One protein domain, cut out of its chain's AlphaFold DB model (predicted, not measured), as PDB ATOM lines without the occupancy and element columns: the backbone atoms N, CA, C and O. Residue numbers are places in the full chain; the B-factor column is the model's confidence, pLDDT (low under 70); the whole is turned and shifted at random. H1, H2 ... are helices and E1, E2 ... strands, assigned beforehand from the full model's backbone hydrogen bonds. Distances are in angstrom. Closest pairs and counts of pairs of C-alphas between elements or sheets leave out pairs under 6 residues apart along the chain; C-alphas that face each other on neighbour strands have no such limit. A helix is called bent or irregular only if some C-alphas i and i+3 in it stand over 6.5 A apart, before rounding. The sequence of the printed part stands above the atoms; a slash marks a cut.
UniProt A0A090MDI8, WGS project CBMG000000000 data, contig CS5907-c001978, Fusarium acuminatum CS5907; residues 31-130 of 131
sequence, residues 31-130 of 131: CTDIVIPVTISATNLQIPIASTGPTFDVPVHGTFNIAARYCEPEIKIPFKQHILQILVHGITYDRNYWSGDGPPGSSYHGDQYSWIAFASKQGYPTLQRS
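This is residues 31 to 130 of the 131 residues of an uncharacterized protein of Fusarium acuminatum CS5907 (UniProt A0A090MDI8). A long, bent hairpin of two strands, E1 and E2, makes the length of the domain, and a small head sits at the end where E1 begins and E2 ends. In the head, the short strands E4 and E3 line up beside the last residues of E2, H2 packs over E4, and loops with the small H1 lie farther out; at the other end the hairpin's turn, residues 48 to 53, sticks out free. The printed part has 100 residues, with E1, E2, E3, H1, H2 and E4 in that order along it; the class is mixed, helices and strands. The curled, mixed sheet has the order E1, E2, E4, E3. The whole is only just extended, close to loose, with a radius of gyration of the C-alphas of 19.3 A and spans of 60 by 30 by 20 A.

E1, residues 31 to 46, and E2, residues 55 to 71, form an antiparallel hairpin at 171 degrees, with N 32 and O 70 at 2.8 A and N 46 and O 55 at 2.8 A, within hydrogen-bond range. E1 bends by 54 degrees at residue 41 and E2 by 75 degrees at residue 58. E3, residues 85 to 87, is an edge strand, as is E1. It is the parallel neighbour of E4, residues 126 to 129, at 25 degrees, with N 87 and O 127 at 2.8 A. E4 is antiparallel to E2 at 133 degrees, with N 69 and O 128 at 2.8 A. The sheet is twisted. H1, residues 110 to 113, is irregular, with C-alphas 110 and 113 7.3 A apart, and is not on the sheet. H2, residues 115 to 121, is on the sheet at a height of 8.3 A. It lies only just over E4, with 3 of its 7 C-alphas there, and runs along the strands, at 15 degrees to E4 on the local plane. The closest C-alphas of H2 and E4, those of Ile 116 and Thr 126, are 6.5 A apart. H1 and H2 are close but not clearly touching; their closest C-alphas, those of Asp 111 and Ala 117, are 6.0 A apart. E3, H1, H2 and E4 make a strand-helix-strand unit, two parallel neighbour strands with helices between, whose crossover is right-handed. In H2 every O i to N i+4 pair is within hydrogen-bond range; H1 is too short for such a pair, and its one O i to N i+3 pair is not within range.

E1 begins at C-alpha 31, (217.459, 287.856, 326.116), and E1 and E2 each measure 42.8 A from first to last C-alpha. E2 ends at C-alpha 71, (215.996, 286.012, 329.456). E3 measures 6.2 A, H1 7.3 A, H2 9.9 A and E4 10.1 A, the last ending at C-alpha 129, (220.306, 293.718, 337.200).

The two C-alphas farthest apart, those of Ser 51 and Ile 75, are 62.0 A apart. The printed part has no cut. The links E2 to E3, residues 72 to 84, and E3 to H1, residues 88 to 109, are long. Mean pLDDT of the printed part is 91.1, with residues 51 to 52 under 70.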
ATOM      1  N   CYS A  31     217.312 286.843 325.073       92.69
ATOM      2  CA  CYS A  31     217.459 287.856 326.116       92.69
ATOM      3  C   CYS A  31     217.137 289.263 325.596       92.69
ATOM      4  O   CYS A  31     217.581 289.651 324.516       92.69
ATOM      5  N   THR A  32     216.456 290.053 326.425       93.81
ATOM      6  CA  THR A  32     216.091 291.449 326.159       93.81
ATOM      7  C   THR A  32     216.557 292.333 327.309       93.81
ATOM      8  O   THR A  32     216.286 292.050 328.479       93.81
ATOM      9  N   ASP A  33     217.235 293.430 326.980       93.50
ATOM     10  CA  ASP A  33     217.593 294.460 327.951       93.50
ATOM     11  C   ASP A  33     216.404 295.402 328.186       93.50
ATOM     12  O   ASP A  33     215.791 295.903 327.244       93.50
ATOM     13  N   ILE A  34     216.065 295.623 329.456       94.25
ATOM     14  CA  ILE A  34     214.912 296.416 329.896       94.25
ATOM     15  C   ILE A  34     215.343 297.494 330.893       94.25
ATOM     16  O   ILE A  34     216.352 297.358 331.587       94.25
ATOM     17  N   VAL A  35     214.552 298.562 330.989       95.25
ATOM     18  CA  VAL A  35     214.731 299.629 331.981       95.25
ATOM     19  C   VAL A  35     213.446 299.761 332.783       95.25
ATOM     20  O   VAL A  35     212.374 299.965 332.217       95.25
ATOM     21  N   ILE A  36     213.562 299.638 334.101       93.06
ATOM     22  CA  ILE A  36     212.447 299.708 335.042       93.06
ATOM     23  C   ILE A  36     212.563 301.040 335.800       93.06
ATOM     24  O   ILE A  36     213.478 301.180 336.617       93.06
ATOM     25  N   PRO A  37     211.690 302.033 335.548       95.69
ATOM     26  CA  PRO A  37     211.650 303.249 336.350       95.69
ATOM     27  C   PRO A  37     211.037 302.930 337.718       95.69
ATOM     28  O   PRO A  37     209.881 302.519 337.811       95.69
ATOM     29  N   VAL A  38     211.805 303.123 338.789       93.75
ATOM     30  CA  VAL A  38     211.358 302.885 340.168       93.75
ATOM     31  C   VAL A  38     211.367 304.198 340.936       93.75
ATOM     32  O   VAL A  38     212.418 304.806 341.136       93.75
ATOM     33  N   THR A  39     210.192 304.633 341.387       96.31
ATOM     34  CA  THR A  39     210.069 305.751 342.327       96.31
ATOM     35  C   THR A  39     210.376 305.251 343.733       96.31
ATOM     36  O   THR A  39     209.698 304.359 344.236       96.31
ATOM     37  N   ILE A  40     211.406 305.818 344.356       94.25
ATOM     38  CA  ILE A  40     211.881 305.457 345.694       94.25
ATOM     39  C   ILE A  40     211.804 306.703 346.574       94.25
ATOM     40  O   ILE A  40     212.194 307.793 346.151       94.25
ATOM     41  N   SER A  41     211.334 306.535 347.807       95.00
ATOM     42  CA  SER A  41     211.427 307.532 348.872       95.00
ATOM     43  C   SER A  41     211.988 306.896 350.142       95.00
ATOM     44  O   SER A  41     211.720 305.734 350.443       95.00
ATOM     45  N   ALA A  42     212.799 307.654 350.874       92.88
ATOM     46  CA  ALA A  42     213.392 307.254 352.144       92.88
ATOM     47  C   ALA A  42     213.625 308.487 353.030       92.88
ATOM     48  O   ALA A  42     213.503 309.627 352.576       92.88
ATOM     49  N   THR A  43     213.991 308.269 354.289       94.19
ATOM     50  CA  THR A  43     214.491 309.316 355.184       94.19
ATOM     51  C   THR A  43     215.938 309.015 355.552       94.19
ATOM     52  O   THR A  43     216.258 307.945 356.066       94.19
ATOM     53  N   ASN A  44     216.832 309.954 355.256       91.00
ATOM     54  CA  ASN A  44     218.237 309.855 355.615       91.00
ATOM     55  C   ASN A  44     218.447 310.205 357.089       91.00
ATOM     56  O   ASN A  44     217.694 310.982 357.680       91.00
ATOM     57  N   LEU A  45     219.516 309.646 357.657       89.81
ATOM     58  CA  LEU A  45     219.968 309.988 358.995       89.81
ATOM     59  C   LEU A  45     220.592 311.389 359.009       89.81
ATOM     60  O   LEU A  45     221.599 311.637 358.343       89.81
ATOM     61  N   GLN A  46     220.039 312.268 359.834       85.62
ATOM     62  CA  GLN A  46     220.656 313.517 360.241       85.62
ATOM     63  C   GLN A  46     221.569 313.244 361.443       85.62
ATOM     64  O   GLN A  46     221.132 312.744 362.482       85.62
ATOM     65  N   ILE A  47     222.858 313.560 361.290       82.69
ATOM     66  CA  ILE A  47     223.856 313.496 362.362       82.69
ATOM     67  C   ILE A  47     224.102 314.937 362.836       82.69
ATOM     68  O   ILE A  47     224.880 315.656 362.205       82.69
ATOM     69  N   PRO A  48     223.422 315.406 363.897       77.56
ATOM     70  CA  PRO A  48     223.608 316.763 364.388       77.56
ATOM     71  C   PRO A  48     224.976 316.933 365.064       77.56
ATOM     72  O   PRO A  48     225.454 316.078 365.805       77.56
ATOM     73  N   ILE A  49     225.576 318.106 364.861       73.12
ATOM     74  CA  ILE A  49     226.829 318.553 365.497       73.12
ATOM     75  C   ILE A  49     226.672 318.956 366.979       73.12
ATOM     76  O   ILE A  49     227.631 319.402 367.604       73.12
ATOM     77  N   ALA A  50     225.477 318.801 367.555       72.62
ATOM     78  CA  ALA A  50     225.167 319.093 368.953       72.62
ATOM     79  C   ALA A  50     224.283 317.988 369.559       72.62
ATOM     80  O   ALA A  50     223.544 317.327 368.841       72.62
ATOM     81  N   SER A  51     224.352 317.837 370.889       65.44
ATOM     82  CA  SER A  51     223.926 316.696 371.735       65.44
ATOM     83  C   SER A  51     222.509 316.094 371.571       65.44
ATOM     84  O   SER A  51     222.181 315.141 372.281       65.44
ATOM     85  N   THR A  52     221.641 316.612 370.705       68.88
ATOM     86  CA  THR A  52     220.411 315.905 370.315       68.88
ATOM     87  C   THR A  52     220.784 314.629 369.558       68.88
ATOM     88  O   THR A  52     221.646 314.677 368.691       68.88
ATOM     89  N   GLY A  53     220.185 313.484 369.893       76.44
ATOM     90  CA  GLY A  53     220.548 312.203 369.272       76.44
ATOM     91  C   GLY A  53     220.258 312.121 367.759       76.44
ATOM     92  O   GLY A  53     219.609 313.010 367.210       76.44
ATOM     93  N   PRO A  54     220.712 311.047 367.083       83.75
ATOM     94  CA  PRO A  54     220.442 310.815 365.661       83.75
ATOM     95  C   PRO A  54     218.937 310.809 365.335       83.75
ATOM     96  O   PRO A  54     218.165 310.109 365.992       83.75
ATOM     97  N   THR A  55     218.534 311.529 364.283       85.88
ATOM     98  CA  THR A  55     217.146 311.591 363.781       85.88
ATOM     99  C   THR A  55     217.067 311.216 362.301       85.88
ATOM    100  O   THR A  55     218.005 311.439 361.547       85.88
ATOM    101  N   PHE A  56     215.946 310.634 361.866       87.75
ATOM    102  CA  PHE A  56     215.691 310.277 360.461       87.75
ATOM    103  C   PHE A  56     214.645 311.218 359.848       87.75
ATOM    104  O   PHE A  56     213.521 310.816 359.552       87.75
ATOM    105  N   ASP A  57     215.005 312.494 359.721       89.19
ATOM    106  CA  ASP A  57     214.110 313.604 359.371       89.19
ATOM    107  C   ASP A  57     214.433 314.280 358.025       89.19
ATOM    108  O   ASP A  57     213.729 315.203 357.625       89.19
ATOM    109  N   VAL A  58     215.448 313.805 357.290       91.44
ATOM    110  CA  VAL A  58     215.822 314.337 355.966       91.44
ATOM    111  C   VAL A  58     215.176 313.492 354.858       91.44
ATOM    112  O   VAL A  58     215.707 312.428 354.529       91.44
ATOM    113  N   PRO A  59     214.040 313.903 354.261       92.75
ATOM    114  CA  PRO A  59     213.397 313.132 353.205       92.75
ATOM    115  C   PRO A  59     214.219 313.170 351.913       92.75
ATOM    116  O   PRO A  59     214.606 314.233 351.429       92.75
ATOM    117  N   VAL A  60     214.405 312.006 351.303       93.44
ATOM    118  CA  VAL A  60     214.930 311.850 349.945       93.44
ATOM    119  C   VAL A  60     213.904 311.121 349.091       93.44
ATOM    120  O   VAL A  60     213.255 310.178 349.541       93.44
ATOM    121  N   HIS A  61     213.727 311.568 347.853       95.50
ATOM    122  CA  HIS A  61     212.830 310.936 346.895       95.50
ATOM    123  C   HIS A  61     213.353 311.128 345.472       95.50
ATOM    124  O   HIS A  61     214.029 312.113 345.177       95.50
ATOM    125  N   GLY A  62     213.037 310.191 344.587       95.25
ATOM    126  CA  GLY A  62     213.399 310.271 343.177       95.25
ATOM    127  C   GLY A  62     212.871 309.085 342.381       95.25
ATOM    128  O   GLY A  62     212.451 308.079 342.952       95.25
ATOM    129  N   THR A  63     212.909 309.197 341.056       96.31
ATOM    130  CA  THR A  63     212.668 308.072 340.146       96.31
ATOM    131  C   THR A  63     213.998 307.646 339.544       96.31
ATOM    132  O   THR A  63     214.697 308.453 338.936       96.31
ATOM    133  N   PHE A  64     214.343 306.375 339.722       92.56
ATOM    134  CA  PHE A  64     215.612 305.796 339.306       92.56
ATOM    135  C   PHE A  64     215.368 304.738 338.234       92.56
ATOM    136  O   PHE A  64     214.542 303.843 338.406       92.56
ATOM    137  N   ASN A  65     216.100 304.831 337.127       94.50
ATOM    138  CA  ASN A  65     216.025 303.864 336.040       94.50
ATOM    139  C   ASN A  65     216.923 302.666 336.356       94.50
ATOM    140  O   ASN A  65     218.144 302.754 336.242       94.50
ATOM    141  N   ILE A  66     216.323 301.541 336.744       91.38
ATOM    142  CA  ILE A  66     217.044 300.290 336.981       91.38
ATOM    143  C   ILE A  66     217.138 299.532 335.658       91.38
ATOM    144  O   ILE A  66     216.144 299.005 335.160       91.38
ATOM    145  N   ALA A  67     218.338 299.473 335.084       92.69
ATOM    146  CA  ALA A  67     218.610 298.615 333.940       92.69
ATOM    147  C   ALA A  67     218.669 297.139 334.377       92.69
ATOM    148  O   ALA A  67     219.221 296.800 335.427       92.69
ATOM    149  N   ALA A  68     218.126 296.249 333.554       93.62
ATOM    150  CA  ALA A  68     218.175 294.805 333.751       93.62
ATOM    151  C   ALA A  68     218.203 294.067 332.403       93.62
ATOM    152  O   ALA A  68     217.966 294.665 331.352       93.62
ATOM    153  N   ARG A  69     218.485 292.766 332.435       94.31
ATOM    154  CA  ARG A  69     218.345 291.839 331.307       94.31
ATOM    155  C   ARG A  69     217.400 290.722 331.713       94.31
ATOM    156  O   ARG A  69     217.670 290.031 332.694       94.31
ATOM    157  N   TYR A  70     216.311 290.569 330.971       95.56
ATOM    158  CA  TYR A  70     215.392 289.441 331.080       95.56
ATOM    159  C   TYR A  70     215.769 288.391 330.034       95.56
ATOM    160  O   TYR A  70     216.033 288.762 328.891       95.56
ATOM    161  N   CYS A  71     215.781 287.111 330.396       95.00
ATOM    162  CA  CYS A  71     215.996 286.012 329.456       95.00
ATOM    163  C   CYS A  71     214.860 284.986 329.553       95.00
ATOM    164  O   CYS A  71     214.491 284.560 330.651       95.00
ATOM    165  N   GLU A  72     214.305 284.589 328.404       95.50
ATOM    166  CA  GLU A  72     213.308 283.519 328.315       95.50
ATOM    167  C   GLU A  72     213.958 282.134 328.445       95.50
ATOM    168  O   GLU A  72     215.078 281.941 327.969       95.50
ATOM    169  N   PRO A  73     213.251 281.134 329.005       95.31
ATOM    170  CA  PRO A  73     213.728 279.763 329.000       95.31
ATOM    171  C   PRO A  73     213.647 279.140 327.602       95.31
ATOM    172  O   PRO A  73     212.587 279.132 326.969       95.31
ATOM    173  N   GLU A  74     214.745 278.515 327.182       93.75
ATOM    174  CA  GLU A  74     214.832 277.652 325.999       93.75
ATOM    175  C   GLU A  74     213.810 276.505 326.041       93.75
ATOM    176  O   GLU A  74     213.206 276.159 325.024       93.75
ATOM    177  N   ILE A  75     213.587 275.921 327.227       93.44
ATOM    178  CA  ILE A  75     212.644 274.812 327.428       93.44
ATOM    179  C   ILE A  75     211.414 275.306 328.198       93.44
ATOM    180  O   ILE A  75     211.431 275.446 329.419       93.44
ATOM    181  N   LYS A  76     210.302 275.532 327.495       92.81
ATOM    182  CA  LYS A  76     209.059 276.047 328.098       92.81
ATOM    183  C   LYS A  76     208.328 274.955 328.895       92.81
ATOM    184  O   LYS A  76     207.496 274.222 328.365       92.81
ATOM    185  N   ILE A  77     208.654 274.838 330.186       94.50
ATOM    186  CA  ILE A  77     207.986 273.939 331.141       94.50
ATOM    187  C   ILE A  77     206.831 274.704 331.818       94.50
ATOM    188  O   ILE A  77     207.111 275.697 332.497       94.50
ATOM    189  N   PRO A  78     205.559 274.252 331.718       92.75
ATOM    190  CA  PRO A  78     204.381 275.059 332.070       92.75
ATOM    191  C   PRO A  78     204.370 275.693 333.465       92.75
ATOM    192  O   PRO A  78     203.879 276.802 333.622       92.75
ATOM    193  N   PHE A  79     204.922 275.021 334.478       94.25
ATOM    194  CA  PHE A  79     205.016 275.568 335.837       94.25
ATOM    195  C   PHE A  79     206.232 276.491 336.026       94.25
ATOM    196  O   PHE A  79     206.130 277.537 336.660       94.25
ATOM    197  N   LYS A  80     207.388 276.131 335.453       95.88
ATOM    198  CA  LYS A  80     208.661 276.835 335.676       95.88
ATOM    199  C   LYS A  80     208.775 278.145 334.899       95.88
ATOM    200  O   LYS A  80     209.378 279.085 335.405       95.88
ATOM    201  N   GLN A  81     208.125 278.248 333.738       93.00
ATOM    202  CA  GLN A  81     208.061 279.490 332.954       93.00
ATOM    203  C   GLN A  81     207.396 280.662 333.709       93.00
ATOM    204  O   GLN A  81     207.523 281.810 333.296       93.00
ATOM    205  N   HIS A  82     206.690 280.381 334.811       94.38
ATOM    206  CA  HIS A  82     206.065 281.374 335.691       94.38
ATOM    207  C   HIS A  82     206.853 281.611 336.995       94.38
ATOM    208  O   HIS A  82     206.387 282.340 337.868       94.38
ATOM    209  N   ILE A  83     208.050 281.025 337.135       97.06
ATOM    210  CA  ILE A  83     208.940 281.187 338.292       97.06
ATOM    211  C   ILE A  83     210.179 281.963 337.841       97.06
ATOM    212  O   ILE A  83     211.135 281.392 337.318       97.06
ATOM    213  N   LEU A  84     210.151 283.281 338.038       97.00
ATOM    214  CA  LEU A  84     211.257 284.167 337.686       97.00
ATOM    215  C   LEU A  84     212.410 284.050 338.689       97.00
ATOM    216  O   LEU A  84     212.231 284.318 339.877       97.00
ATOM    217  N   GLN A  85     213.610 283.728 338.204       97.44
ATOM    218  CA  GLN A  85     214.830 283.834 339.003       97.44
ATOM    219  C   GLN A  85     215.400 285.252 338.904       97.44
ATOM    220  O   GLN A  85     215.874 285.665 337.846       97.44
ATOM    221  N   ILE A  86     215.368 286.001 340.008       95.88
ATOM    222  CA  ILE A  86     216.010 287.319 340.102       95.88
ATOM    223  C   ILE A  86     217.466 287.115 340.525       95.88
ATOM    224  O   ILE A  86     217.737 286.573 341.595       95.88
ATOM    225  N   LEU A  87     218.399 287.551 339.682       95.44
ATOM    226  CA  LEU A  87     219.832 287.333 339.848       95.44
ATOM    227  C   LEU A  87     220.525 288.656 340.203       95.44
ATOM    228  O   LEU A  87     220.566 289.603 339.412       95.44
ATOM    229  N   VAL A  88     221.076 288.729 341.415       94.12
ATOM    230  CA  VAL A  88     221.740 289.923 341.958       94.12
ATOM    231  C   VAL A  88     223.229 289.634 342.083       94.12
ATOM    232  O   VAL A  88     223.627 288.730 342.808       94.12
ATOM    233  N   HIS A  89     224.055 290.350 341.324       92.81
ATOM    234  CA  HIS A  89     225.512 290.213 341.384       92.81
ATOM    235  C   HIS A  89     226.095 290.943 342.612       92.81
ATOM    236  O   HIS A  89     225.452 291.820 343.194       92.81
ATOM    237  N   GLY A  90     227.327 290.596 342.996       90.56
ATOM    238  CA  GLY A  90     228.045 291.265 344.085       90.56
ATOM    239  C   GLY A  90     228.522 292.681 343.731       90.56
ATOM    240  O   GLY A  90     228.469 293.108 342.576       90.56
ATOM    241  N   ILE A  91     229.036 293.407 344.728       88.19
ATOM    242  CA  ILE A  91     229.764 294.665 344.495       88.19
ATOM    243  C   ILE A  91     230.941 294.429 343.525       88.19
ATOM    244  O   ILE A  91     231.477 293.329 343.479       88.19
ATOM    245  N   THR A  92     231.297 295.449 342.737       90.38
ATOM    246  CA  THR A  92     232.316 295.432 341.658       90.38
ATOM    247  C   THR A  92     232.056 294.519 340.451       90.38
ATOM    248  O   THR A  92     232.915 294.442 339.580       90.38
ATOM    249  N   TYR A  93     230.890 293.877 340.354       90.94
ATOM    250  CA  TYR A  93     230.460 293.117 339.170       90.94
ATOM    251  C   TYR A  93     229.319 293.823 338.417       90.94
ATOM    252  O   TYR A  93     228.837 294.867 338.862       90.94
ATOM    253  N   ASP A  94     228.877 293.246 337.296       89.81
ATOM    254  CA  ASP A  94     227.775 293.736 336.460       89.81
ATOM    255  C   ASP A  94     226.743 292.625 336.124       89.81
ATOM    256  O   ASP A  94     226.714 291.555 336.744       89.81
ATOM    257  N   ARG A  95     225.885 292.864 335.115       88.19
ATOM    258  CA  ARG A  95     224.868 291.900 334.651       88.19
ATOM    259  C   ARG A  95     225.439 290.578 334.108       88.19
ATOM    260  O   ARG A  95     224.696 289.603 334.030       88.19
ATOM    261  N   ASN A  96     226.708 290.545 333.701       92.25
ATOM    262  CA  ASN A  96     227.346 289.418 333.019       92.25
ATOM    263  C   ASN A  96     227.985 288.411 333.991       92.25
ATOM    264  O   ASN A  96     228.311 287.295 333.585       92.25
ATOM    265  N   TYR A  97     228.092 288.746 335.283       93.75
ATOM    266  CA  TYR A  97     228.558 287.831 336.334       93.75
ATOM    267  C   TYR A  97     227.844 286.470 336.282       93.75
ATOM    268  O   TYR A  97     228.478 285.418 336.282       93.75
ATOM    269  N   TRP A  98     226.514 286.490 336.142       94.44
ATOM    270  CA  TRP A  98     225.674 285.288 336.107       94.44
ATOM    271  C   TRP A  98     225.690 284.524 334.774       94.44
ATOM    272  O   TRP A  98     225.111 283.438 334.691       94.44
ATOM    273  N   SER A  99     226.353 285.057 333.744       93.12
ATOM    274  CA  SER A  99     226.612 284.365 332.476       93.12
ATOM    275  C   SER A  99     228.068 283.921 332.303       93.12
ATOM    276  O   SER A  99     228.366 283.293 331.295       93.12
ATOM    277  N   GLY A 100     228.963 284.167 333.267       90.56
ATOM    278  CA  GLY A 100     230.389 283.831 333.140       90.56
ATOM    279  C   GLY A 100     231.223 284.958 332.522       90.56
ATOM    280  O   GLY A 100     232.022 284.716 331.620       90.56
ATOM    281  N   ASP A 101     230.999 286.187 332.993       90.12
ATOM    282  CA  ASP A 101     231.755 287.409 332.655       90.12
ATOM    283  C   ASP A 101     231.714 287.818 331.168       90.12
ATOM    284  O   ASP A 101     232.600 288.477 330.634       90.12
ATOM    285  N   GLY A 102     230.631 287.446 330.483       89.06
ATOM    286  CA  GLY A 102     230.284 287.957 329.159       89.06
ATOM    287  C   GLY A 102     228.785 287.826 328.881       89.06
ATOM    288  O   GLY A 102     228.061 287.245 329.699       89.06
ATOM    289  N   PRO A 103     228.282 288.355 327.753       86.50
ATOM    290  CA  PRO A 103     226.901 288.127 327.340       86.50
ATOM    291  C   PRO A 103     226.645 286.620 327.145       86.50
ATOM    292  O   PRO A 103     227.553 285.920 326.685       86.50
ATOM    293  N   PRO A 104     225.437 286.104 327.446       85.75
ATOM    294  CA  PRO A 104     225.135 284.682 327.278       85.75
ATOM    295  C   PRO A 104     225.457 284.177 325.861       85.75
ATOM    296  O   PRO A 104     225.236 284.898 324.888       85.75
ATOM    297  N   GLY A 105     226.026 282.972 325.745       82.94
ATOM    298  CA  GLY A 105     226.561 282.433 324.486       82.94
ATOM    299  C   GLY A 105     227.921 283.000 324.032       82.94
ATOM    300  O   GLY A 105     228.484 282.500 323.063       82.94
ATOM    301  N   SER A 106     228.481 284.006 324.715       85.44
ATOM    302  CA  SER A 106     229.759 284.667 324.355       85.44
ATOM    303  C   SER A 106     230.698 284.920 325.548       85.44
ATOM    304  O   SER A 106     231.644 285.702 325.469       85.44
ATOM    305  N   SER A 107     230.417 284.258 326.664       85.69
ATOM    306  CA  SER A 107     231.120 284.311 327.946       85.69
ATOM    307  C   SER A 107     232.384 283.437 327.998       85.69
ATOM    308  O   SER A 107     232.723 282.724 327.049       85.69
ATOM    309  N   TYR A 108     233.114 283.488 329.116       84.94
ATOM    310  CA  TYR A 108     234.316 282.679 329.335       84.94
ATOM    311  C   TYR A 108     233.985 281.173 329.317       84.94
ATOM    312  O   TYR A 108     233.208 280.696 330.141       84.94
ATOM    313  N   HIS A 109     234.574 280.424 328.372       87.12
ATOM    314  CA  HIS A 109     234.194 279.034 328.015       87.12
ATOM    315  C   HIS A 109     232.713 278.881 327.608       87.12
ATOM    316  O   HIS A 109     232.097 277.831 327.806       87.12
ATOM    317  N   GLY A 110     232.135 279.930 327.017       86.56
ATOM    318  CA  GLY A 110     230.736 279.972 326.607       86.56
ATOM    319  C   GLY A 110     229.795 279.722 327.785       86.56
ATOM    320  O   GLY A 110     229.941 280.288 328.868       86.56
ATOM    321  N   ASP A 111     228.826 278.832 327.590       89.75
ATOM    322  CA  ASP A 111     227.801 278.543 328.595       89.75
ATOM    323  C   ASP A 111     228.297 277.743 329.816       89.75
ATOM    324  O   ASP A 111     227.527 277.579 330.763       89.75
ATOM    325  N   GLN A 112     229.544 277.246 329.844       90.56
ATOM    326  CA  GLN A 112     230.023 276.327 330.893       90.56
ATOM    327  C   GLN A 112     229.863 276.885 332.320       90.56
ATOM    328  O   GLN A 112     229.582 276.126 333.249       90.56
ATOM    329  N   TYR A 113     230.017 278.200 332.489       92.19
ATOM    330  CA  TYR A 113     229.881 278.899 333.773       92.19
ATOM    331  C   TYR A 113     228.649 279.822 333.829       92.19
ATOM    332  O   TYR A 113     228.518 280.641 334.737       92.19
ATOM    333  N   SER A 114     227.729 279.692 332.867       94.06
ATOM    334  CA  SER A 114     226.532 280.527 332.756       94.06
ATOM    335  C   SER A 114     225.369 279.931 333.551       94.06
ATOM    336  O   SER A 114     224.704 278.989 333.110       94.06
ATOM    337  N   TRP A 115     225.069 280.516 334.718       95.50
ATOM    338  CA  TRP A 115     223.860 280.167 335.471       95.50
ATOM    339  C   TRP A 115     222.598 280.450 334.655       95.50
ATOM    340  O   TRP A 115     221.638 279.687 334.718       95.50
ATOM    341  N   ILE A 116     222.612 281.513 333.846       95.31
ATOM    342  CA  ILE A 116     221.494 281.886 332.972       95.31
ATOM    343  C   ILE A 116     221.218 280.778 331.941       95.31
ATOM    344  O   ILE A 116     220.073 280.345 331.811       95.31
ATOM    345  N   ALA A 117     222.250 280.260 331.264       94.44
ATOM    346  CA  ALA A 117     222.089 279.163 330.305       94.44
ATOM    347  C   ALA A 117     221.638 277.859 330.988       94.44
ATOM    348  O   ALA A 117     220.778 277.146 330.471       94.44
ATOM    349  N   PHE A 118     222.161 277.561 332.182       95.25
ATOM    350  CA  PHE A 118     221.693 276.424 332.977       95.25
ATOM    351  C   PHE A 118     220.211 276.562 333.365       95.25
ATOM    352  O   PHE A 118     219.420 275.651 333.116       95.25
ATOM    353  N   ALA A 119     219.807 277.701 333.936       96.38
ATOM    354  CA  ALA A 119     218.438 277.962 334.377       96.38
ATOM    355  C   ALA A 119     217.437 277.928 333.209       96.38
ATOM    356  O   ALA A 119     216.371 277.316 333.332       96.38
ATOM    357  N   SER A 120     217.824 278.489 332.061       95.00
ATOM    358  CA  SER A 120     217.077 278.445 330.803       95.00
ATOM    359  C   SER A 120     216.812 277.010 330.327       95.00
ATOM    360  O   SER A 120     215.657 276.631 330.097       95.00
ATOM    361  N   LYS A 121     217.854 276.169 330.282       94.62
ATOM    362  CA  LYS A 121     217.759 274.735 329.942       94.62
ATOM    363  C   LYS A 121     216.977 273.937 330.995       94.62
ATOM    364  O   LYS A 121     216.400 272.901 330.686       94.62
ATOM    365  N   GLN A 122     216.884 274.439 332.228       95.94
ATOM    366  CA  GLN A 122     215.986 273.914 333.263       95.94
ATOM    367  C   GLN A 122     214.551 274.455 333.186       95.94
ATOM    368  O   GLN A 122     213.701 273.978 333.940       95.94
ATOM    369  N   GLY A 123     214.258 275.391 332.284       96.12
ATOM    370  CA  GLY A 123     212.930 275.939 332.023       96.12
ATOM    371  C   GLY A 123     212.522 277.146 332.869       96.12
ATOM    372  O   GLY A 123     211.329 277.441 332.951       96.12
ATOM    373  N   TYR A 124     213.480 277.829 333.500       97.69
ATOM    374  CA  TYR A 124     213.246 279.046 334.281       97.69
ATOM    375  C   TYR A 124     213.652 280.310 333.503       97.69
ATOM    376  O   TYR A 124     214.775 280.358 333.001       97.69
ATOM    377  N   PRO A 125     212.804 281.353 333.439       97.19
ATOM    378  CA  PRO A 125     213.239 282.683 333.034       97.19
ATOM    379  C   PRO A 125     214.147 283.311 334.099       97.19
ATOM    380  O   PRO A 125     213.982 283.066 335.301       97.19
ATOM    381  N   THR A 126     215.060 284.182 333.669       97.00
ATOM    382  CA  THR A 126     215.935 284.950 334.570       97.00
ATOM    383  C   THR A 126     215.769 286.453 334.381       97.00
ATOM    384  O   THR A 126     215.428 286.929 333.298       97.00
ATOM    385  N   LEU A 127     216.036 287.213 335.444       96.12
ATOM    386  CA  LEU A 127     216.165 288.665 335.414       96.12
ATOM    387  C   LEU A 127     217.408 289.077 336.205       96.12
ATOM    388  O   LEU A 127     217.418 288.980 337.431       96.12
ATOM    389  N   GLN A 128     218.436 289.575 335.520       94.12
ATOM    390  CA  GLN A 128     219.667 290.069 336.143       94.12
ATOM    391  C   GLN A 128     219.757 291.595 336.051       94.12
ATOM    392  O   GLN A 128     219.528 292.178 334.990       94.12
ATOM    393  N   ARG A 129     220.096 292.259 337.162       88.75
ATOM    394  CA  ARG A 129     220.306 293.718 337.200       88.75
ATOM    395  C   ARG A 129     221.578 294.095 336.438       88.75
ATOM    396  O   ARG A 129     222.582 293.400 336.548       88.75
ATOM    397  N   SER A 130     221.562 295.241 335.764       73.62
ATOM    398  CA  SER A 130     222.768 295.938 335.317       73.62
ATOM    399  C   SER A 130     223.038 297.180 336.147       73.62
ATOM    400  O   SER A 130     222.126 297.959 336.435       73.62
TER     401      SER A 130